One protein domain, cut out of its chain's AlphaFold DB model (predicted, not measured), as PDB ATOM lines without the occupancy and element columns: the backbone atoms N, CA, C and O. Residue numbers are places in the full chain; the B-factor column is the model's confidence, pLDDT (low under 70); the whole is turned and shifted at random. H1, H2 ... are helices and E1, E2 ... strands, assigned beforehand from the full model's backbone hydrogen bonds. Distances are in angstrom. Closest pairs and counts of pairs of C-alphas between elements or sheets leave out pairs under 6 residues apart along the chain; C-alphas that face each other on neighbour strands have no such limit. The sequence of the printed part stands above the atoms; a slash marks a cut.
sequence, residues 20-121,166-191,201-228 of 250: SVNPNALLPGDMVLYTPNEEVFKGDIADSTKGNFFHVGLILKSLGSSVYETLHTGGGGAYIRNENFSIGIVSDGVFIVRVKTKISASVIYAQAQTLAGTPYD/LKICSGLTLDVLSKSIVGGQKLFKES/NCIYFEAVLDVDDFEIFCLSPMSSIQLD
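This is residues 20 to 121, 166 to 191 and 201 to 228 of the 250 residues of an uncharacterized protein of Pseudomonas poae (UniProt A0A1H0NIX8). Picture one strongly twisted sheet of six strands running through the whole domain, with H2 and H3, which touch at a steep tilt of 48 degrees, packed on its face near the E4, E3, E2 end and H4 over its other end, near E1, E5 and E6. These make two layers, a sheet with helices on one face, while the short H1 and H5 lie off the sheet. The printed part has 156 residues, with five named helices and six named strands in the order E1 H1 E2 E3 E4 E5 H2 H3 H4 E6 H5. The sheet's order is E4 - E3 - E2 - E1 - E5 - E6, all antiparallel, and the class is mixed, helices and strands. The whole is compact, with a radius of gyration of the C-alphas of 14.7 A, and spans 43 by 34 by 33 A.

Start in the sheet at E2, residues 55 to 64, which bends by 71 degrees at residue 61. Its residues 55 to 58 pair with E1, residues 31 to 34, where N 57 and O 32 are 2.9 A apart, and its residues 58 to 64 pair with E3, residues 67 to 74, where N 60 and O 69 are 2.8 A apart. E2, E3 and E4, residues 77 to 84, form a meander, each strand the antiparallel neighbour of the one before; N 70 and O 81 are 2.8 A apart. Beyond E1 come E5, residues 94 to 99, with N 33 and O 95 at 2.8 A, and the edge strand E6, residues 214 to 220, with N 98 and O 215 at 2.8 A. H3, residues 169 to 179, is on the sheet at a height of 7.7 A and runs along E2, at 13 degrees on the local plane. H2, residues 105 to 115, is on the same face as H3 and touches it, C-alphas 108 and 176 being closest at 6.1 A, at a steep tilt of 48 degrees, opposite ways. H4, residues 201 to 209, is on the sheet at a height of 8.9 A. H1, residues 45 to 49, and H5, residues 224 to 228, are not on the sheet and are apart. In these five helices every O i to N i+4 pair is within hydrogen-bond range.

Find C-alpha 31, where E1 begins, at (138.621, 150.423, 194.924). E2 measures 23.9 A, E4 21.2 A, E3 20.6 A, E6 18.8 A and E5 16.7 A; H3 measures 16.0 A and H2 15.3 A. H5 ends at C-alpha 228, (136.984, 153.225, 219.745).

The farthest C-alphas, of Glu 39 and Gly 183, are 43.8 A apart. Residues 122 to 165 and 192 to 200 are not printed; the gaps between C-alphas are 8.3 A and 13.7 A. No link printed whole is long. Confidence is under 70 at residues 37 to 51, 87 to 92, 190 to 191 and 224 to 228.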
ATOM      1  N   SER A  20     134.600 138.615 204.233       71.94
ATOM      2  CA  SER A  20     136.051 138.492 204.104       71.94
ATOM      3  C   SER A  20     136.371 138.056 202.679       71.94
ATOM      4  O   SER A  20     135.772 137.093 202.194       71.94
ATOM      5  N   VAL A  21     137.313 138.723 202.016       74.94
ATOM      6  CA  VAL A  21     137.745 138.341 200.666       74.94
ATOM      7  C   VAL A  21     139.174 137.823 200.689       74.94
ATOM      8  O   VAL A  21     140.033 138.357 201.388       74.94
ATOM      9  N   ASN A  22     139.432 136.772 199.911       79.88
ATOM     10  CA  ASN A  22     140.793 136.316 199.669       79.88
ATOM     11  C   ASN A  22     141.534 137.401 198.866       79.88
ATOM     12  O   ASN A  22     141.020 137.804 197.821       79.88
ATOM     13  N   PRO A  23     142.731 137.848 199.284       79.50
ATOM     14  CA  PRO A  23     143.510 138.816 198.518       79.50
ATOM     15  C   PRO A  23     143.758 138.413 197.059       79.50
ATOM     16  O   PRO A  23     143.889 139.287 196.222       79.50
ATOM     17  N   ASN A  24     143.759 137.117 196.726       81.81
ATOM     18  CA  ASN A  24     143.888 136.622 195.349       81.81
ATOM     19  C   ASN A  24     142.626 136.809 194.485       81.81
ATOM     20  O   ASN A  24     142.662 136.550 193.285       81.81
ATOM     21  N   ALA A  25     141.504 137.221 195.077       86.75
ATOM     22  CA  ALA A  25     140.225 137.410 194.391       86.75
ATOM     23  C   ALA A  25     139.949 138.877 194.015       86.75
ATOM     24  O   ALA A  25     138.832 139.201 193.600       86.75
ATOM     25  N   LEU A  26     140.932 139.772 194.178       92.06
ATOM     26  CA  LEU A  26     140.806 141.168 193.761       92.06
ATOM     27  C   LEU A  26     140.876 141.291 192.236       92.06
ATOM     28  O   LEU A  26     141.602 140.550 191.568       92.06
ATOM     29  N   LEU A  27     140.115 142.236 191.691       94.94
ATOM     30  CA  LEU A  27     139.909 142.437 190.260       94.94
ATOM     31  C   LEU A  27     140.285 143.866 189.841       94.94
ATOM     32  O   LEU A  27     140.158 144.794 190.642       94.94
ATOM     33  N   PRO A  28     140.700 144.084 188.579       96.44
ATOM     34  CA  PRO A  28     140.803 145.426 188.013       96.44
ATOM     35  C   PRO A  28     139.514 146.225 188.224       96.44
ATOM     36  O   PRO A  28     138.428 145.750 187.893       96.44
ATOM     37  N   GLY A  29     139.639 147.444 188.743       96.75
ATOM     38  CA  GLY A  29     138.496 148.301 189.061       96.75
ATOM     39  C   GLY A  29     138.044 148.241 190.519       96.75
ATOM     40  O   GLY A  29     137.269 149.101 190.935       96.75
ATOM     41  N   ASP A  30     138.557 147.295 191.307       96.94
ATOM     42  CA  ASP A  30     138.353 147.301 192.752       96.94
ATOM     43  C   ASP A  30     138.966 148.562 193.368       96.94
ATOM     44  O   ASP A  30     140.147 148.871 193.174       96.94
ATOM     45  N   MET A  31     138.157 149.289 194.136       97.06
ATOM     46  CA  MET A  31     138.621 150.423 194.924       97.06
ATOM     47  C   MET A  31     139.108 149.921 196.278       97.06
ATOM     48  O   MET A  31     138.356 149.277 197.011       97.06
ATOM     49  N   VAL A  32     140.343 150.256 196.637       94.75
ATOM     50  CA  VAL A  32     140.953 149.870 197.914       94.75
ATOM     51  C   VAL A  32     140.914 151.058 198.858       94.75
ATOM     52  O   VAL A  32     141.579 152.063 198.623       94.75
ATOM     53  N   LEU A  33     140.125 150.960 199.920       90.94
ATOM     54  CA  LEU A  33     139.987 151.975 200.955       90.94
ATOM     55  C   LEU A  33     140.878 151.638 202.148       90.94
ATOM     56  O   LEU A  33     140.762 150.561 202.736       90.94
ATOM     57  N   TYR A  34     141.715 152.596 202.543       86.44
ATOM     58  CA  TYR A  34     142.671 152.432 203.635       86.44
ATOM     59  C   TYR A  34     142.258 153.259 204.845       86.44
ATOM     60  O   TYR A  34     141.866 154.429 204.717       86.44
ATOM     61  N   THR A  35     142.402 152.671 206.025       80.12
ATOM     62  CA  THR A  35     142.335 153.376 207.306       80.12
ATOM     63  C   THR A  35     143.754 153.772 207.743       80.12
ATOM     64  O   THR A  35     144.729 153.109 207.377       80.12
ATOM     65  N   PRO A  36     143.933 154.913 208.430       73.38
ATOM     66  CA  PRO A  36     145.272 155.390 208.782       73.38
ATOM     67  C   PRO A  36     145.958 154.404 209.739       73.38
ATOM     68  O   PRO A  36     145.273 153.686 210.444       73.38
ATOM     69  N   ASN A  37     147.287 154.368 209.814       68.62
ATOM     70  CA  ASN A  37     147.973 153.760 210.966       68.62
ATOM     71  C   ASN A  37     148.129 154.802 212.065       68.62
ATOM     72  O   ASN A  37     148.506 155.935 211.756       68.62
ATOM     73  N   GLU A  38     147.949 154.439 213.329       57.66
ATOM     74  CA  GLU A  38     148.208 155.383 214.420       57.66
ATOM     75  C   GLU A  38     149.687 155.768 214.559       57.66
ATOM     76  O   GLU A  38     149.980 156.905 214.932       57.66
ATOM     77  N   GLU A  39     150.612 154.866 214.230       53.94
ATOM     78  CA  GLU A  39     152.053 155.101 214.383       53.94
ATOM     79  C   GLU A  39     152.643 155.914 213.222       53.94
ATOM     80  O   GLU A  39     153.594 156.675 213.406       53.94
ATOM     81  N   VAL A  40     152.044 155.800 212.032       50.47
ATOM     82  CA  VAL A  40     152.596 156.346 210.778       50.47
ATOM     83  C   VAL A  40     151.845 157.590 210.291       50.47
ATOM     84  O   VAL A  40     152.442 158.455 209.652       50.47
ATOM     85  N   PHE A  41     150.557 157.749 210.618       52.66
ATOM     86  CA  PHE A  41     149.744 158.872 210.141       52.66
ATOM     87  C   PHE A  41     149.449 159.897 211.247       52.66
ATOM     88  O   PHE A  41     148.457 159.811 211.964       52.66
ATOM     89  N   LYS A  42     150.288 160.942 211.325       48.19
ATOM     90  CA  LYS A  42     150.034 162.188 212.087       48.19
ATOM     91  C   LYS A  42     149.418 163.318 211.230       48.19
ATOM     92  O   LYS A  42     149.462 164.474 211.634       48.19
ATOM     93  N   GLY A  43     148.928 163.013 210.024       47.91
ATOM     94  CA  GLY A  43     148.556 164.011 209.006       47.91
ATOM     95  C   GLY A  43     147.051 164.269 208.827       47.91
ATOM     96  O   GLY A  43     146.235 163.350 208.893       47.91
ATOM     97  N   ASP A  44     146.721 165.518 208.479       43.81
ATOM     98  CA  ASP A  44     145.393 166.166 208.412       43.81
ATOM     99  C   ASP A  44     144.298 165.514 207.527       43.81
ATOM    100  O   ASP A  44     143.147 165.955 207.536       43.81
ATOM    101  N   ILE A  45     144.588 164.490 206.715       46.91
ATOM    102  CA  ILE A  45     143.641 164.024 205.675       46.91
ATOM    103  C   ILE A  45     142.468 163.232 206.275       46.91
ATOM    104  O   ILE A  45     141.308 163.499 205.939       46.91
ATOM    105  N   ALA A  46     142.739 162.318 207.214       45.44
ATOM    106  CA  ALA A  46     141.688 161.633 207.975       45.44
ATOM    107  C   ALA A  46     140.888 162.633 208.832       45.44
ATOM    108  O   ALA A  46     139.660 162.544 208.928       45.44
ATOM    109  N   ASP A  47     141.571 163.652 209.359       41.34
ATOM    110  CA  ASP A  47     140.982 164.704 210.188       41.34
ATOM    111  C   ASP A  47     140.088 165.668 209.395       41.34
ATOM    112  O   ASP A  47     139.085 166.159 209.924       41.34
ATOM    113  N   SER A  48     140.371 165.886 208.106       42.00
ATOM    114  CA  SER A  48     139.557 166.744 207.234       42.00
ATOM    115  C   SER A  48     138.214 166.106 206.850       42.00
ATOM    116  O   SER A  48     137.208 166.806 206.727       42.00
ATOM    117  N   THR A  49     138.167 164.771 206.720       50.09
ATOM    118  CA  THR A  49     136.950 164.018 206.362       50.09
ATOM    119  C   THR A  49     136.232 163.418 207.575       50.09
ATOM    120  O   THR A  49     135.077 163.002 207.451       50.09
ATOM    121  N   LYS A  50     136.881 163.358 208.753       56.16
ATOM    122  CA  LYS A  50     136.328 162.829 210.020       56.16
ATOM    123  C   LYS A  50     135.671 161.452 209.851       56.16
ATOM    124  O   LYS A  50     134.593 161.174 210.390       56.16
ATOM    125  N   GLY A  51     136.233 160.624 208.980       63.12
ATOM    126  CA  GLY A  51     135.741 159.286 208.672       63.12
ATOM    127  C   GLY A  51     136.785 158.216 208.967       63.12
ATOM    128  O   GLY A  51     137.799 158.505 209.588       63.12
ATOM    129  N   ASN A  52     136.504 156.976 208.574       73.94
ATOM    130  CA  ASN A  52     137.391 155.842 208.852       73.94
ATOM    131  C   ASN A  52     138.499 155.732 207.795       73.94
ATOM    132  O   ASN A  52     139.587 155.254 208.089       73.94
ATOM    133  N   PHE A  53     138.223 156.198 206.576       78.81
ATOM    134  CA  PHE A  53     139.113 156.044 205.432       78.81
ATOM    135  C   PHE A  53     139.845 157.349 205.132       78.81
ATOM    136  O   PHE A  53     139.210 158.398 205.011       78.81
ATOM    137  N   PHE A  54     141.167 157.295 204.997       79.75
ATOM    138  CA  PHE A  54     141.989 158.469 204.670       79.75
ATOM    139  C   PHE A  54     142.444 158.475 203.210       79.75
ATOM    140  O   PHE A  54     142.741 159.535 202.663       79.75
ATOM    141  N   HIS A  55     142.485 157.302 202.579       87.50
ATOM    142  CA  HIS A  55     142.997 157.126 201.229       87.50
ATOM    143  C   HIS A  55     142.178 156.096 200.462       87.50
ATOM    144  O   HIS A  55     141.566 155.205 201.055       87.50
ATOM    145  N   VAL A  56     142.192 156.232 199.140       92.31
ATOM    146  CA  VAL A  56     141.663 155.234 198.218       92.31
ATOM    147  C   VAL A  56     142.634 155.035 197.059       92.31
ATOM    148  O   VAL A  56     143.197 156.007 196.550       92.31
ATOM    149  N   GLY A  57     142.854 153.780 196.687       95.38
ATOM    150  CA  GLY A  57     143.577 153.376 195.483       95.38
ATOM    151  C   GLY A  57     142.683 152.564 194.552       95.38
ATOM    152  O   GLY A  57     141.571 152.182 194.924       95.38
ATOM    153  N   LEU A  58     143.177 152.290 193.347       97.69
ATOM    154  CA  LEU A  58     142.473 151.505 192.334       97.69
ATOM    155  C   LEU A  58     143.325 150.313 191.899       97.69
ATOM    156  O   LEU A  58     144.455 150.507 191.451       97.69
ATOM    157  N   ILE A  59     142.785 149.097 191.987       97.19
ATOM    158  CA  ILE A  59     143.439 147.904 191.437       97.19
ATOM    159  C   ILE A  59     143.440 147.986 189.907       97.19
ATOM    160  O   ILE A  59     142.390 148.168 189.286       97.19
ATOM    161  N   LEU A  60     144.612 147.820 189.293       97.25
ATOM    162  CA  LEU A  60     144.786 147.865 187.839       97.25
ATOM    163  C   LEU A  60     144.880 146.467 187.226       97.25
ATOM    164  O   LEU A  60     144.224 146.191 186.225       97.25
ATOM    165  N   LYS A  61     145.696 145.584 187.814       94.88
ATOM    166  CA  LYS A  61     145.831 144.171 187.419       94.88
ATOM    167  C   LYS A  61     146.526 143.354 188.506       94.88
ATOM    168  O   LYS A  61     147.239 143.904 189.343       94.88
ATOM    169  N   SER A  62     146.340 142.037 188.456       93.00
ATOM    170  CA  SER A  62     147.128 141.091 189.252       93.00
ATOM    171  C   SER A  62     148.491 140.853 188.601       93.00
ATOM    172  O   SER A  62     148.590 140.755 187.377       93.00
ATOM    173  N   LEU A  63     149.531 140.759 189.426       90.12
ATOM    174  CA  LEU A  63     150.899 140.401 189.042       90.12
ATOM    175  C   LEU A  63     151.292 138.993 189.530       90.12
ATOM    176  O   LEU A  63     152.424 138.566 189.317       90.12
ATOM    177  N   GLY A  64     150.384 138.280 190.200       82.69
ATOM    178  CA  GLY A  64     150.647 137.000 190.859       82.69
ATOM    179  C   GLY A  64     150.091 136.967 192.283       82.69
ATOM    180  O   GLY A  64     149.371 137.879 192.687       82.69
ATOM    181  N   SER A  65     150.417 135.911 193.037       82.62
ATOM    182  CA  SER A  65     149.885 135.608 194.377       82.62
ATOM    183  C   SER A  65     149.823 136.834 195.294       82.62
ATOM    184  O   SER A  65     150.820 137.224 195.897       82.62
ATOM    185  N   SER A  66     148.630 137.425 195.399       83.81
ATOM    186  CA  SER A  66     148.296 138.588 196.227       83.81
ATOM    187  C   SER A  66     149.073 139.879 195.931       83.81
ATOM    188  O   SER A  66     148.975 140.836 196.703       83.81
ATOM    189  N   VAL A  67     149.810 139.930 194.816       90.75
ATOM    190  CA  VAL A  67     150.525 141.123 194.348       90.75
ATOM    191  C   VAL A  67     149.744 141.770 193.215       90.75
ATOM    192  O   VAL A  67     149.399 141.121 192.227       90.75
ATOM    193  N   TYR A  68     149.487 143.065 193.346       94.19
ATOM    194  CA  TYR A  68     148.678 143.830 192.409       94.19
ATOM    195  C   TYR A  68     149.365 145.131 192.044       94.19
ATOM    196  O   TYR A  68     150.000 145.770 192.876       94.19
ATOM    197  N   GLU A  69     149.199 145.537 190.793       96.38
ATOM    198  CA  GLU A  69     149.535 146.887 190.370       96.38
ATOM    199  C   GLU A  69     148.359 147.805 190.726       96.38
ATOM    200  O   GLU A  69     147.210 147.512 190.374       96.38
ATOM    201  N   THR A  70     148.632 148.891 191.444       96.38
ATOM    202  CA  THR A  70     147.619 149.805 191.976       96.38
ATOM    203  C   THR A  70     147.923 151.252 191.599       96.38
ATOM    204  O   THR A  70     149.072 151.697 191.638       96.38
ATOM    205  N   LEU A  71     146.885 152.011 191.238       97.31
ATOM    206  CA  LEU A  71     146.967 153.457 191.023       97.31
ATOM    207  C   LEU A  71     146.645 154.193 192.324       97.31
ATOM    208  O   LEU A  71     145.609 153.960 192.950       97.31
ATOM    209  N   HIS A  72     147.521 155.121 192.690       94.50
ATOM    210  CA  HIS A  72     147.395 155.981 193.860       94.50
ATOM    211  C   HIS A  72     147.596 157.438 193.467       94.50
ATOM    212  O   HIS A  72     148.293 157.748 192.505       94.50
ATOM    213  N   THR A  73     147.061 158.340 194.285       91.00
ATOM    214  CA  THR A  73     147.361 159.772 194.195       91.00
ATOM    215  C   THR A  73     147.647 160.310 195.587       91.00
ATOM    216  O   THR A  73     146.800 160.204 196.470       91.00
ATOM    217  N   GLY A  74     148.827 160.884 195.804       86.69
ATOM    218  CA  GLY A  74     149.236 161.450 197.095       86.69
ATOM    219  C   GLY A  74     150.087 162.701 196.913       86.69
ATOM    220  O   GLY A  74     150.133 163.238 195.820       86.69
ATOM    221  N   GLY A  75     150.798 163.159 197.951       78.81
ATOM    222  CA  GLY A  75     151.566 164.419 197.911       78.81
ATOM    223  C   GLY A  75     152.574 164.553 196.756       78.81
ATOM    224  O   GLY A  75     152.858 165.670 196.338       78.81
ATOM    225  N   GLY A  76     153.059 163.435 196.206       82.38
ATOM    226  CA  GLY A  76     153.933 163.392 195.025       82.38
ATOM    227  C   GLY A  76     153.215 163.322 193.669       82.38
ATOM    228  O   GLY A  76     153.877 163.154 192.654       82.38
ATOM    229  N   GLY A  77     151.884 163.424 193.632       90.50
ATOM    230  CA  GLY A  77     151.072 163.243 192.426       90.50
ATOM    231  C   GLY A  77     150.469 161.845 192.295       90.50
ATOM    232  O   GLY A  77     150.397 161.083 193.264       90.50
ATOM    233  N   ALA A  78     149.981 161.542 191.095       95.31
ATOM    234  CA  ALA A  78     149.490 160.226 190.707       95.31
ATOM    235  C   ALA A  78     150.664 159.287 190.410       95.31
ATOM    236  O   ALA A  78     151.576 159.648 189.671       95.31
ATOM    237  N   TYR A  79     150.640 158.078 190.955       96.25
ATOM    238  CA  TYR A  79     151.682 157.082 190.748       96.25
ATOM    239  C   TYR A  79     151.094 155.679 190.753       96.25
ATOM    240  O   TYR A  79     150.055 155.414 191.362       96.25
ATOM    241  N   ILE A  80     151.794 154.779 190.077       96.81
ATOM    242  CA  ILE A  80     151.472 153.361 190.043       96.81
ATOM    243  C   ILE A  80     152.509 152.622 190.881       96.81
ATOM    244  O   ILE A  80     153.703 152.913 190.790       96.81
ATOM    245  N   ARG A  81     152.061 151.689 191.719       93.94
ATOM    246  CA  ARG A  81     152.950 150.856 192.529       93.94
ATOM    247  C   ARG A  81     152.470 149.416 192.585       93.94
ATOM    248  O   ARG A  81     151.303 149.135 192.338       93.94
ATOM    249  N   ASN A  82     153.377 148.525 192.962       93.69
ATOM    250  CA  ASN A  82     153.037 147.143 193.260       93.69
ATOM    251  C   ASN A  82     152.726 147.027 194.753       93.69
ATOM    252  O   ASN A  82     153.549 147.399 195.591       93.69
ATOM    253  N   GLU A  83     151.550 146.507 195.082       89.31
ATOM    254  CA  GLU A  83     151.122 146.227 196.447       89.31
ATOM    255  C   GLU A  83     150.985 144.733 196.670       89.31
ATOM    256  O   GLU A  83     150.377 144.031 195.867       89.31
ATOM    257  N   ASN A  84     151.531 144.258 197.787       88.81
ATOM    258  CA  ASN A  84     151.297 142.909 198.271       88.81
ATOM    259  C   ASN A  84     150.283 142.965 199.414       88.81
ATOM    260  O   ASN A  84     150.586 143.471 200.491       88.81
ATOM    261  N   PHE A  85     149.095 142.422 199.175       84.38
ATOM    262  CA  PHE A  85     147.999 142.398 200.138       84.38
ATOM    263  C   PHE A  85     148.088 141.235 201.146       84.38
ATOM    264  O   PHE A  85     147.302 141.196 202.090       84.38
ATOM    265  N   SER A  86     149.031 140.294 200.981       72.44
ATOM    266  CA  SER A  86     149.316 139.237 201.972       72.44
ATOM    267  C   SER A  86     150.257 139.683 203.085       72.44
ATOM    268  O   SER A  86     150.225 139.121 204.176       72.44
ATOM    269  N   ILE A  87     151.128 140.655 202.813       59.88
ATOM    270  CA  ILE A  87     152.058 141.193 203.804       59.88
ATOM    271  C   ILE A  87     151.351 142.390 204.416       59.88
ATOM    272  O   ILE A  87     151.065 143.345 203.700       59.88
ATOM    273  N   GLY A  88     151.011 142.296 205.706       55.03
ATOM    274  CA  GLY A  88     150.219 143.295 206.425       55.03
ATOM    275  C   GLY A  88     150.564 144.715 205.986       55.03
ATOM    276  O   GLY A  88     151.698 145.169 206.141       55.03
ATOM    277  N   ILE A  89     149.592 145.388 205.371       57.28
ATOM    278  CA  ILE A  89     149.771 146.767 204.927       57.28
ATOM    279  C   ILE A  89     149.974 147.612 206.177       57.28
ATOM    280  O   ILE A  89     149.380 147.347 207.220       57.28
ATOM    281  N   VAL A  90     150.752 148.682 206.053       55.97
ATOM    282  CA  VAL A  90     150.951 149.702 207.089       55.97
ATOM    283  C   VAL A  90     149.626 150.380 207.502       55.97
ATOM    284  O   VAL A  90     149.667 151.379 208.179       55.97
ATOM    285  N   SER A  91     148.438 149.908 207.126       58.12
ATOM    286  CA  SER A  91     147.125 150.452 207.499       58.12
ATOM    287  C   SER A  91     146.387 149.531 208.469       58.12
ATOM    288  O   SER A  91     146.288 148.329 208.217       58.12
ATOM    289  N   ASP A  92     145.762 150.106 209.497       69.44
ATOM    290  CA  ASP A  92     144.925 149.399 210.480       69.44
ATOM    291  C   ASP A  92     143.509 149.144 209.938       69.44
ATOM    292  O   ASP A  92     142.516 149.599 210.509       69.44
ATOM    293  N   GLY A  93     143.397 148.498 208.777       80.56
ATOM    294  CA  GLY A  93     142.123 148.237 208.106       80.56
ATOM    295  C   GLY A  93     142.153 148.513 206.603       80.56
ATOM    296  O   GLY A  93     142.506 149.602 206.144       80.56
ATOM    297  N   VAL A  94     141.739 147.516 205.823       86.25
ATOM    298  CA  VAL A  94     141.704 147.568 204.358       86.25
ATOM    299  C   VAL A  94     140.376 147.011 203.878       86.25
ATOM    300  O   VAL A  94     140.021 145.864 204.166       86.25
ATOM    301  N   PHE A  95     139.642 147.841 203.147       89.50
ATOM    302  CA  PHE A  95     138.317 147.523 202.638       89.50
ATOM    303  C   PHE A  95     138.312 147.647 201.127       89.50
ATOM    304  O   PHE A  95     138.929 148.550 200.567       89.50
ATOM    305  N   ILE A  96     137.591 146.750 200.473       92.75
ATOM    306  CA  ILE A  96     137.440 146.743 199.025       92.75
ATOM    307  C   ILE A  96     136.018 147.162 198.707       92.75
ATOM    308  O   ILE A  96     135.082 146.614 199.282       92.75
ATOM    309  N   VAL A  97     135.858 148.115 197.794       94.00
ATOM    310  CA  VAL A  97     134.568 148.450 197.191       94.00
ATOM    311  C   VAL A  97     134.630 148.061 195.724       94.00
ATOM    312  O   VAL A  97     135.430 148.606 194.961       94.00
ATOM    313  N   ARG A  98     133.775 147.119 195.339       94.75
ATOM    314  CA  ARG A  98     133.667 146.592 193.983       94.75
ATOM    315  C   ARG A  98     132.361 147.048 193.359       94.75
ATOM    316  O   ARG A  98     131.307 146.940 193.977       94.75
ATOM    317  N   VAL A  99     132.433 147.532 192.125       93.69
ATOM    318  CA  VAL A  99     131.248 147.806 191.303       93.69
ATOM    319  C   VAL A  99     130.827 146.502 190.632       93.69
ATOM    320  O   VAL A  99     131.670 145.800 190.075       93.69
ATOM    321  N   LYS A 100     129.535 146.174 190.667       92.19
ATOM    322  CA  LYS A 100     128.977 144.968 190.032       92.19
ATOM    323  C   LYS A 100     128.820 145.115 188.517       92.19
ATOM    324  O   LYS A 100     128.828 144.121 187.792       92.19
ATOM    325  N   THR A 101     128.688 146.345 188.021       91.12
ATOM    326  CA  THR A 101     128.660 146.634 186.584       91.12
ATOM    327  C   THR A 101     129.967 146.226 185.912       91.12
ATOM    328  O   THR A 101     131.051 146.373 186.468       91.12
ATOM    329  N   LYS A 102     129.875 145.759 184.663       92.75
ATOM    330  CA  LYS A 102     131.036 145.376 183.857       92.75
ATOM    331  C   LYS A 102     131.993 146.555 183.637       92.75
ATOM    332  O   LYS A 102     131.604 147.593 183.099       92.75
ATOM    333  N   ILE A 103     133.264 146.335 183.962       94.56
ATOM    334  CA  ILE A 103     134.351 147.306 183.800       94.56
ATOM    335  C   ILE A 103     135.361 146.787 182.774       94.56
ATOM    336  O   ILE A 103     135.666 145.595 182.727       94.56
ATOM    337  N   SER A 104     135.889 147.680 181.936       96.56
ATOM    338  CA  SER A 104     136.956 147.361 180.990       96.56
ATOM    339  C   SER A 104     138.337 147.520 181.632       96.56
ATOM    340  O   SER A 104     138.843 148.635 181.780       96.56
ATOM    341  N   ALA A 105     138.979 146.400 181.978       95.75
ATOM    342  CA  ALA A 105     140.314 146.388 182.583       95.75
ATOM    343  C   ALA A 105     141.388 147.052 181.697       95.75
ATOM    344  O   ALA A 105     142.274 147.737 182.205       95.75
ATOM    345  N   SER A 106     141.294 146.904 180.371       96.44
ATOM    346  CA  SER A 106     142.230 147.544 179.438       96.44
ATOM    347  C   SER A 106     142.096 149.068 179.441       96.44
ATOM    348  O   SER A 106     143.106 149.768 179.373       96.44
ATOM    349  N   VAL A 107     140.871 149.590 179.582       96.38
ATOM    350  CA  VAL A 107     140.618 151.033 179.693       96.38
ATOM    351  C   VAL A 107     141.139 151.564 181.025       96.38
ATOM    352  O   VAL A 107     141.832 152.579 181.016       96.38
ATOM    353  N   ILE A 108     140.898 150.856 182.138       96.56
ATOM    354  CA  ILE A 108     141.456 151.218 183.454       96.56
ATOM    355  C   ILE A 108     142.973 151.375 183.354       96.56
ATOM    356  O   ILE A 108     143.519 152.410 183.734       96.56
ATOM    357  N   TYR A 109     143.647 150.357 182.814       97.00
ATOM    358  CA  TYR A 109     145.101 150.342 182.729       97.00
ATOM    359  C   TYR A 109     145.635 151.463 181.825       97.00
ATOM    360  O   TYR A 109     146.543 152.191 182.221       97.00
ATOM    361  N   ALA A 110     145.042 151.668 180.644       97.06
ATOM    362  CA  ALA A 110     145.449 152.731 179.721       97.06
ATOM    363  C   ALA A 110     145.267 154.143 180.316       97.06
ATOM    364  O   ALA A 110     146.144 155.002 180.180       97.06
ATOM    365  N   GLN A 111     144.147 154.380 181.008       96.88
ATOM    366  CA  GLN A 111     143.884 155.643 181.703       96.88
ATOM    367  C   GLN A 111     144.880 155.864 182.845       96.88
ATOM    368  O   GLN A 111     145.455 156.945 182.951       96.88
ATOM    369  N   ALA A 112     145.136 154.838 183.662       96.31
ATOM    370  CA  ALA A 112     146.089 154.920 184.765       96.31
ATOM    371  C   ALA A 112     147.501 155.285 184.285       96.31
ATOM    372  O   ALA A 112     148.129 156.166 184.867       96.31
ATOM    373  N   GLN A 113     147.968 154.673 183.193       96.69
ATOM    374  CA  GLN A 113     149.272 154.977 182.593       96.69
ATOM    375  C   GLN A 113     149.354 156.423 182.086       96.69
ATOM    376  O   GLN A 113     150.362 157.092 182.286       96.69
ATOM    377  N   THR A 114     148.275 156.933 181.488       96.75
ATOM    378  CA  THR A 114     148.213 158.319 180.991       96.75
ATOM    379  C   THR A 114     148.195 159.341 182.130       96.75
ATOM    380  O   THR A 114     148.726 160.440 181.999       96.75
ATOM    381  N   LEU A 115     147.557 158.996 183.250       95.25
ATOM    382  CA  LEU A 115     147.381 159.891 184.390       95.25
ATOM    383  C   LEU A 115     148.539 159.820 185.392       95.25
ATOM    384  O   LEU A 115     148.637 160.706 186.246       95.25
ATOM    385  N   ALA A 116     149.416 158.818 185.304       94.00
ATOM    386  CA  ALA A 116     150.626 158.742 186.111       94.00
ATOM    387  C   ALA A 116     151.472 160.022 185.947       94.00
ATOM    388  O   ALA A 116     151.631 160.556 184.853       94.00
ATOM    389  N   GLY A 117     151.976 160.556 187.059       92.94
ATOM    390  CA  GLY A 117     152.687 161.836 187.107       92.94
ATOM    391  C   GLY A 117     151.786 163.073 187.215       92.94
ATOM    392  O   GLY A 117     152.299 164.177 187.394       92.94
ATOM    393  N   THR A 118     150.453 162.931 187.163       93.94
ATOM    394  CA  THR A 118     149.539 164.068 187.367       93.94
ATOM    395  C   THR A 118     149.787 164.719 188.737       93.94
ATOM    396  O   THR A 118     149.754 164.012 189.747       93.94
ATOM    397  N   PRO A 119     149.987 166.051 188.818       93.25
ATOM    398  CA  PRO A 119     150.244 166.731 190.084       93.25
ATOM    399  C   PRO A 119     149.089 166.602 191.073       93.25
ATOM    400  O   PRO A 119     147.924 166.598 190.676       93.25
ATOM    401  N   TYR A 120     149.413 166.574 192.362       89.69
ATOM    402  CA  TYR A 120     148.423 166.478 193.427       89.69
ATOM    403  C   TYR A 120     147.783 167.823 193.761       89.69
ATOM    404  O   TYR A 120     148.474 168.823 193.950       89.69
ATOM    405  N   ASP A 121     146.462 167.836 193.911       87.06
ATOM    406  CA  ASP A 121     145.711 169.028 194.311       87.06
ATOM    407  C   ASP A 121     145.369 169.005 195.807       87.06
ATOM    408  O   ASP A 121     144.230 168.772 196.226       87.06
ATOM    409  N   LEU A 166     139.719 166.140 190.469       90.12
ATOM    410  CA  LEU A 166     140.091 164.847 189.885       90.12
ATOM    411  C   LEU A 166     141.567 164.507 190.131       90.12
ATOM    412  O   LEU A 166     142.036 163.467 189.702       90.12
ATOM    413  N   LYS A 167     142.308 165.381 190.823       90.38
ATOM    414  CA  LYS A 167     143.745 165.240 191.101       90.38
ATOM    415  C   LYS A 167     144.039 164.873 192.560       90.38
ATOM    416  O   LYS A 167     145.142 165.092 193.054       90.38
ATOM    417  N   ILE A 168     143.042 164.341 193.261       88.62
ATOM    418  CA  ILE A 168     143.180 163.746 194.596       88.62
ATOM    419  C   ILE A 168     142.854 162.252 194.529       88.62
ATOM    420  O   ILE A 168     142.280 161.799 193.541       88.62
ATOM    421  N   CYS A 169     143.187 161.494 195.578       91.50
ATOM    422  CA  CYS A 169     143.061 160.033 195.593       91.50
ATOM    423  C   CYS A 169     141.673 159.532 195.172       91.50
ATOM    424  O   CYS A 169     141.557 158.722 194.256       91.50
ATOM    425  N   SER A 170     140.613 160.066 195.777       90.81
ATOM    426  CA  SER A 170     139.235 159.672 195.484       90.81
ATOM    427  C   SER A 170     138.737 160.173 194.141       90.81
ATOM    428  O   SER A 170     138.167 159.397 193.382       90.81
ATOM    429  N   GLY A 171     138.992 161.435 193.809       91.88
ATOM    430  CA  GLY A 171     138.559 162.005 192.539       91.88
ATOM    431  C   GLY A 171     139.188 161.318 191.328       91.88
ATOM    432  O   GLY A 171     138.463 160.975 190.400       91.88
ATOM    433  N   LEU A 172     140.505 161.071 191.349       94.81
ATOM    434  CA  LEU A 172     141.197 160.389 190.249       94.81
ATOM    435  C   LEU A 172     140.703 158.946 190.104       94.81
ATOM    436  O   LEU A 172     140.397 158.505 189.000       94.81
ATOM    437  N   THR A 173     140.579 158.233 191.228       96.56
ATOM    438  CA  THR A 173     140.081 156.851 191.256       96.56
ATOM    439  C   THR A 173     138.696 156.754 190.621       96.56
ATOM    440  O   THR A 173     138.479 155.934 189.732       96.56
ATOM    441  N   LEU A 174     137.769 157.624 191.030       95.31
ATOM    442  CA  LEU A 174     136.405 157.628 190.510       95.31
ATOM    443  C   LEU A 174     136.329 158.066 189.045       95.31
ATOM    444  O   LEU A 174     135.501 157.540 188.305       95.31
ATOM    445  N   ASP A 175     137.178 158.999 188.608       95.06
ATOM    446  CA  ASP A 175     137.244 159.417 187.204       95.06
ATOM    447  C   ASP A 175     137.663 158.259 186.296       95.06
ATOM    448  O   ASP A 175     136.933 157.917 185.363       95.06
ATOM    449  N   VAL A 176     138.780 157.598 186.624       96.50
ATOM    450  CA  VAL A 176     139.273 156.423 185.887       96.50
ATOM    451  C   VAL A 176     138.219 155.322 185.862       96.50
ATOM    452  O   VAL A 176     137.925 154.765 184.800       96.50
ATOM    453  N   LEU A 177     137.616 155.032 187.015       96.00
ATOM    454  CA  LEU A 177     136.606 153.992 187.139       96.00
ATOM    455  C   LEU A 177     135.365 154.303 186.294       96.00
ATOM    456  O   LEU A 177     134.928 153.460 185.517       96.00
ATOM    457  N   SER A 178     134.843 155.532 186.374       94.62
ATOM    458  CA  SER A 178     133.638 155.942 185.644       94.62
ATOM    459  C   SER A 178     133.803 155.871 184.123       94.62
ATOM    460  O   SER A 178     132.889 155.435 183.427       94.62
ATOM    461  N   LYS A 179     134.988 156.214 183.602       94.56
ATOM    462  CA  LYS A 179     135.327 156.111 182.171       94.56
ATOM    463  C   LYS A 179     135.505 154.671 181.694       94.56
ATOM    464  O   LYS A 179     135.488 154.418 180.493       94.56
ATOM    465  N   SER A 180     135.693 153.741 182.623       95.12
ATOM    466  CA  SER A 180     135.936 152.329 182.334       95.12
ATOM    467  C   SER A 180     134.667 151.475 182.381       95.12
ATOM    468  O   SER A 180     134.723 150.290 182.045       95.12
ATOM    469  N   ILE A 181     133.526 152.048 182.783       93.75
ATOM    470  CA  ILE A 181     132.233 151.359 182.820       93.75
ATOM    471  C   ILE A 181     131.749 151.068 181.397       93.75
ATOM    472  O   ILE A 181     131.630 151.959 180.554       93.75
ATOM    473  N   VAL A 182     131.421 149.805 181.131       89.81
ATOM    474  CA  VAL A 182     130.887 149.375 179.836       89.81
ATOM    475  C   VAL A 182     129.390 149.687 179.759       89.81
ATOM    476  O   VAL A 182     128.638 149.411 180.689       89.81
ATOM    477  N   GLY A 183     128.939 150.233 178.625       84.00
ATOM    478  CA  GLY A 183     127.511 150.462 178.364       84.00
ATOM    479  C   GLY A 183     126.951 151.782 178.901       84.00
ATOM    480  O   GLY A 183     125.736 151.918 179.002       84.00
ATOM    481  N   GLY A 184     127.807 152.752 179.244       75.75
ATOM    482  CA  GLY A 184     127.387 154.121 179.579       75.75
ATOM    483  C   GLY A 184     126.608 154.257 180.890       75.75
ATOM    484  O   GLY A 184     125.978 155.289 181.128       75.75
ATOM    485  N   GLN A 185     126.629 153.227 181.739       83.75
ATOM    486  CA  GLN A 185     126.014 153.288 183.060       83.75
ATOM    487  C   GLN A 185     126.766 154.288 183.944       83.75
ATOM    488  O   GLN A 185     127.987 154.436 183.861       83.75
ATOM    489  N   LYS A 186     126.028 154.995 184.802       85.62
ATOM    490  CA  LYS A 186     126.637 155.876 185.802       85.62
ATOM    491  C   LYS A 186     127.230 155.032 186.925       85.62
ATOM    492  O   LYS A 186     126.619 154.051 187.325       85.62
ATOM    493  N   LEU A 187     128.369 155.470 187.466       86.50
ATOM    494  CA  LEU A 187     129.007 154.815 188.611       86.50
ATOM    495  C   LEU A 187     128.111 154.831 189.858       86.50
ATOM    496  O   LEU A 187     127.993 153.819 190.524       86.50
ATOM    497  N   PHE A 188     127.457 155.958 190.143       83.56
ATOM    498  CA  PHE A 188     126.428 156.062 191.182       83.56
ATOM    499  C   PHE A 188     125.138 156.572 190.540       83.56
ATOM    500  O   PHE A 188     125.161 157.615 189.873       83.56
ATOM    501  N   LYS A 189     124.018 155.864 190.727       71.94
ATOM    502  CA  LYS A 189     122.735 156.206 190.082       71.94
ATOM    503  C   LYS A 189     122.158 157.535 190.579       71.94
ATOM    504  O   LYS A 189     121.696 158.337 189.766       71.94
ATOM    505  N   GLU A 190     122.253 157.802 191.884       66.88
ATOM    506  CA  GLU A 190     121.582 158.937 192.542       66.88
ATOM    507  C   GLU A 190     122.501 159.791 193.436       66.88
ATOM    508  O   GLU A 190     122.041 160.425 194.390       66.88
ATOM    509  N   SER A 191     123.809 159.851 193.151       66.75
ATOM    510  CA  SER A 191     124.705 160.675 193.974       66.75
ATOM    511  C   SER A 191     124.385 162.173 193.810       66.75
ATOM    512  O   SER A 191     124.496 162.708 192.703       66.75
ATOM    513  N   ASN A 201     135.564 158.222 202.321       80.56
ATOM    514  CA  ASN A 201     134.412 157.929 203.171       80.56
ATOM    515  C   ASN A 201     133.088 158.060 202.425       80.56
ATOM    516  O   ASN A 201     132.197 157.249 202.644       80.56
ATOM    517  N   CYS A 202     132.947 159.073 201.568       80.19
ATOM    518  CA  CYS A 202     131.746 159.248 200.752       80.19
ATOM    519  C   CYS A 202     131.541 158.043 199.826       80.19
ATOM    520  O   CYS A 202     130.444 157.502 199.793       80.19
ATOM    521  N   ILE A 203     132.612 157.571 199.174       86.81
ATOM    522  CA  ILE A 203     132.596 156.364 198.328       86.81
ATOM    523  C   ILE A 203     132.048 155.174 199.108       86.81
ATOM    524  O   ILE A 203     131.091 154.541 198.673       86.81
ATOM    525  N   TYR A 204     132.619 154.908 200.285       84.94
ATOM    526  CA  TYR A 204     132.159 153.820 201.140       84.94
ATOM    527  C   TYR A 204     130.673 153.953 201.498       84.94
ATOM    528  O   TYR A 204     129.933 152.981 201.414       84.94
ATOM    529  N   PHE A 205     130.219 155.146 201.896       78.81
ATOM    530  CA  PHE A 205     128.822 155.349 202.288       78.81
ATOM    531  C   PHE A 205     127.846 155.222 201.119       78.81
ATOM    532  O   PHE A 205     126.797 154.618 201.307       78.81
ATOM    533  N   GLU A 206     128.163 155.756 199.939       80.06
ATOM    534  CA  GLU A 206     127.298 155.577 198.767       80.06
ATOM    535  C   GLU A 206     127.253 154.101 198.344       80.06
ATOM    536  O   GLU A 206     126.168 153.579 198.117       80.06
ATOM    537  N   ALA A 207     128.382 153.383 198.368       84.31
ATOM    538  CA  ALA A 207     128.404 151.944 198.088       84.31
ATOM    539  C   ALA A 207     127.576 151.120 199.094       84.31
ATOM    540  O   ALA A 207     126.944 150.139 198.725       84.31
ATOM    541  N   VAL A 208     127.547 151.526 200.368       79.88
ATOM    542  CA  VAL A 208     126.695 150.896 201.394       79.88
ATOM    543  C   VAL A 208     125.206 151.103 201.113       79.88
ATOM    544  O   VAL A 208     124.391 150.276 201.509       79.88
ATOM    545  N   LEU A 209     124.835 152.225 200.502       76.62
ATOM    546  CA  LEU A 209     123.438 152.557 200.221       76.62
ATOM    547  C   LEU A 209     122.949 151.934 198.916       76.62
ATOM    548  O   LEU A 209     121.756 151.687 198.782       76.62
ATOM    549  N   ASP A 210     123.869 151.667 197.995       82.31
ATOM    550  CA  ASP A 210     123.602 151.126 196.668       82.31
ATOM    551  C   ASP A 210     124.064 149.660 196.574       82.31
ATOM    552  O   ASP A 210     124.892 149.272 195.751       82.31
ATOM    553  N   VAL A 211     123.554 148.823 197.487       80.56
ATOM    554  CA  VAL A 211     123.963 147.408 197.615       80.56
ATOM    555  C   VAL A 211     123.655 146.568 196.376       80.56
ATOM    556  O   VAL A 211     124.232 145.495 196.204       80.56
ATOM    557  N   ASP A 212     122.755 147.029 195.510       84.56
ATOM    558  CA  ASP A 212     122.428 146.350 194.259       84.56
ATOM    559  C   ASP A 212     123.526 146.540 193.209       84.56
ATOM    560  O   ASP A 212     123.763 145.625 192.420       84.56
ATOM    561  N   ASP A 213     124.257 147.659 193.257       88.00
ATOM    562  CA  ASP A 213     125.321 148.000 192.307       88.00
ATOM    563  C   ASP A 213     126.735 147.804 192.871       88.00
ATOM    564  O   ASP A 213     127.702 147.750 192.104       88.00
ATOM    565  N   PHE A 214     126.876 147.652 194.190       90.50
ATOM    566  CA  PHE A 214     128.172 147.543 194.858       90.50
ATOM    567  C   PHE A 214     128.293 146.320 195.769       90.50
ATOM    568  O   PHE A 214     127.330 145.841 196.366       90.50
ATOM    569  N   GLU A 215     129.524 145.833 195.911       90.69
ATOM    570  CA  GLU A 215     129.936 144.862 196.925       90.69
ATOM    571  C   GLU A 215     131.045 145.467 197.778       90.69
ATOM    572  O   GLU A 215     131.919 146.178 197.274       90.69
ATOM    573  N   ILE A 216     131.019 145.182 199.080       89.06
ATOM    574  CA  ILE A 216     132.032 145.672 200.010       89.06
ATOM    575  C   ILE A 216     132.640 144.492 200.755       89.06
ATOM    576  O   ILE A 216     131.943 143.757 201.458       89.06
ATOM    577  N   PHE A 217     133.957 144.359 200.650       88.12
ATOM    578  CA  PHE A 217     134.720 143.314 201.312       88.12
ATOM    579  C   PHE A 217     135.660 143.889 202.360       88.12
ATOM    580  O   PHE A 217     136.155 145.012 202.235       88.12
ATOM    581  N   CYS A 218     135.947 143.087 203.378       86.56
ATOM    582  CA  CYS A 218     137.017 143.367 204.321       86.56
ATOM    583  C   CYS A 218     138.207 142.470 203.982       86.56
ATOM    584  O   CYS A 218     138.088 141.245 203.971       86.56
ATOM    585  N   LEU A 219     139.339 143.094 203.672       83.25
ATOM    586  CA  LEU A 219     140.599 142.400 203.432       83.25
ATOM    587  C   LEU A 219     141.412 142.310 204.729       83.25
ATOM    588  O   LEU A 219     141.963 141.265 205.054       83.25
ATOM    589  N   SER A 220     141.448 143.407 205.486       82.75
ATOM    590  CA  SER A 220     142.035 143.468 206.821       82.75
ATOM    591  C   SER A 220     141.090 144.249 207.734       82.75
ATOM    592  O   SER A 220     140.695 145.363 207.369       82.75
ATOM    593  N   PRO A 221     140.667 143.694 208.883       77.38
ATOM    594  CA  PRO A 221     139.774 144.393 209.795       77.38
ATOM    595  C   PRO A 221     140.486 145.566 210.477       77.38
ATOM    596  O   PRO A 221     141.700 145.560 210.664       77.38
ATOM    597  N   MET A 222     139.710 146.568 210.894       76.69
ATOM    598  CA  MET A 222     140.234 147.623 211.762       76.69
ATOM    599  C   MET A 222     140.572 147.085 213.152       76.69
ATOM    600  O   MET A 222     139.851 146.238 213.684       76.69
ATOM    601  N   SER A 223     141.610 147.646 213.778       71.56
ATOM    602  CA  SER A 223     141.902 147.375 215.187       71.56
ATOM    603  C   SER A 223     140.804 147.938 216.105       71.56
ATOM    604  O   SER A 223     140.115 148.915 215.786       71.56
ATOM    605  N   SER A 224     140.632 147.333 217.283       68.25
ATOM    606  CA  SER A 224     139.652 147.776 218.287       68.25
ATOM    607  C   SER A 224     139.890 149.221 218.746       68.25
ATOM    608  O   SER A 224     138.937 149.973 218.948       68.25
ATOM    609  N   ILE A 225     141.155 149.641 218.826       65.31
ATOM    610  CA  ILE A 225     141.567 150.999 219.206       65.31
ATOM    611  C   ILE A 225     141.035 152.030 218.198       65.31
ATOM    612  O   ILE A 225     140.462 153.053 218.593       65.31
ATOM    613  N   GLN A 226     141.135 151.740 216.897       64.75
ATOM    614  CA  GLN A 226     140.603 152.616 215.851       64.75
ATOM    615  C   GLN A 226     139.082 152.701 215.864       64.75
ATOM    616  O   GLN A 226     138.515 153.789 215.708       64.75
ATOM    617  N   LEU A 227     138.415 151.569 216.098       63.41
ATOM    618  CA  LEU A 227     136.964 151.533 216.260       63.41
ATOM    619  C   LEU A 227     136.514 152.412 217.446       63.41
ATOM    620  O   LEU A 227     135.498 153.108 217.345       63.41
ATOM    621  N   ASP A 228     137.292 152.454 218.535       57.22
ATOM    622  CA  ASP A 228     136.984 153.225 219.745       57.22
ATOM    623  C   ASP A 228     137.355 154.721 219.682       57.22
ATOM    624  O   ASP A 228     136.646 155.550 220.275       57.22
TER     625      ASP A 228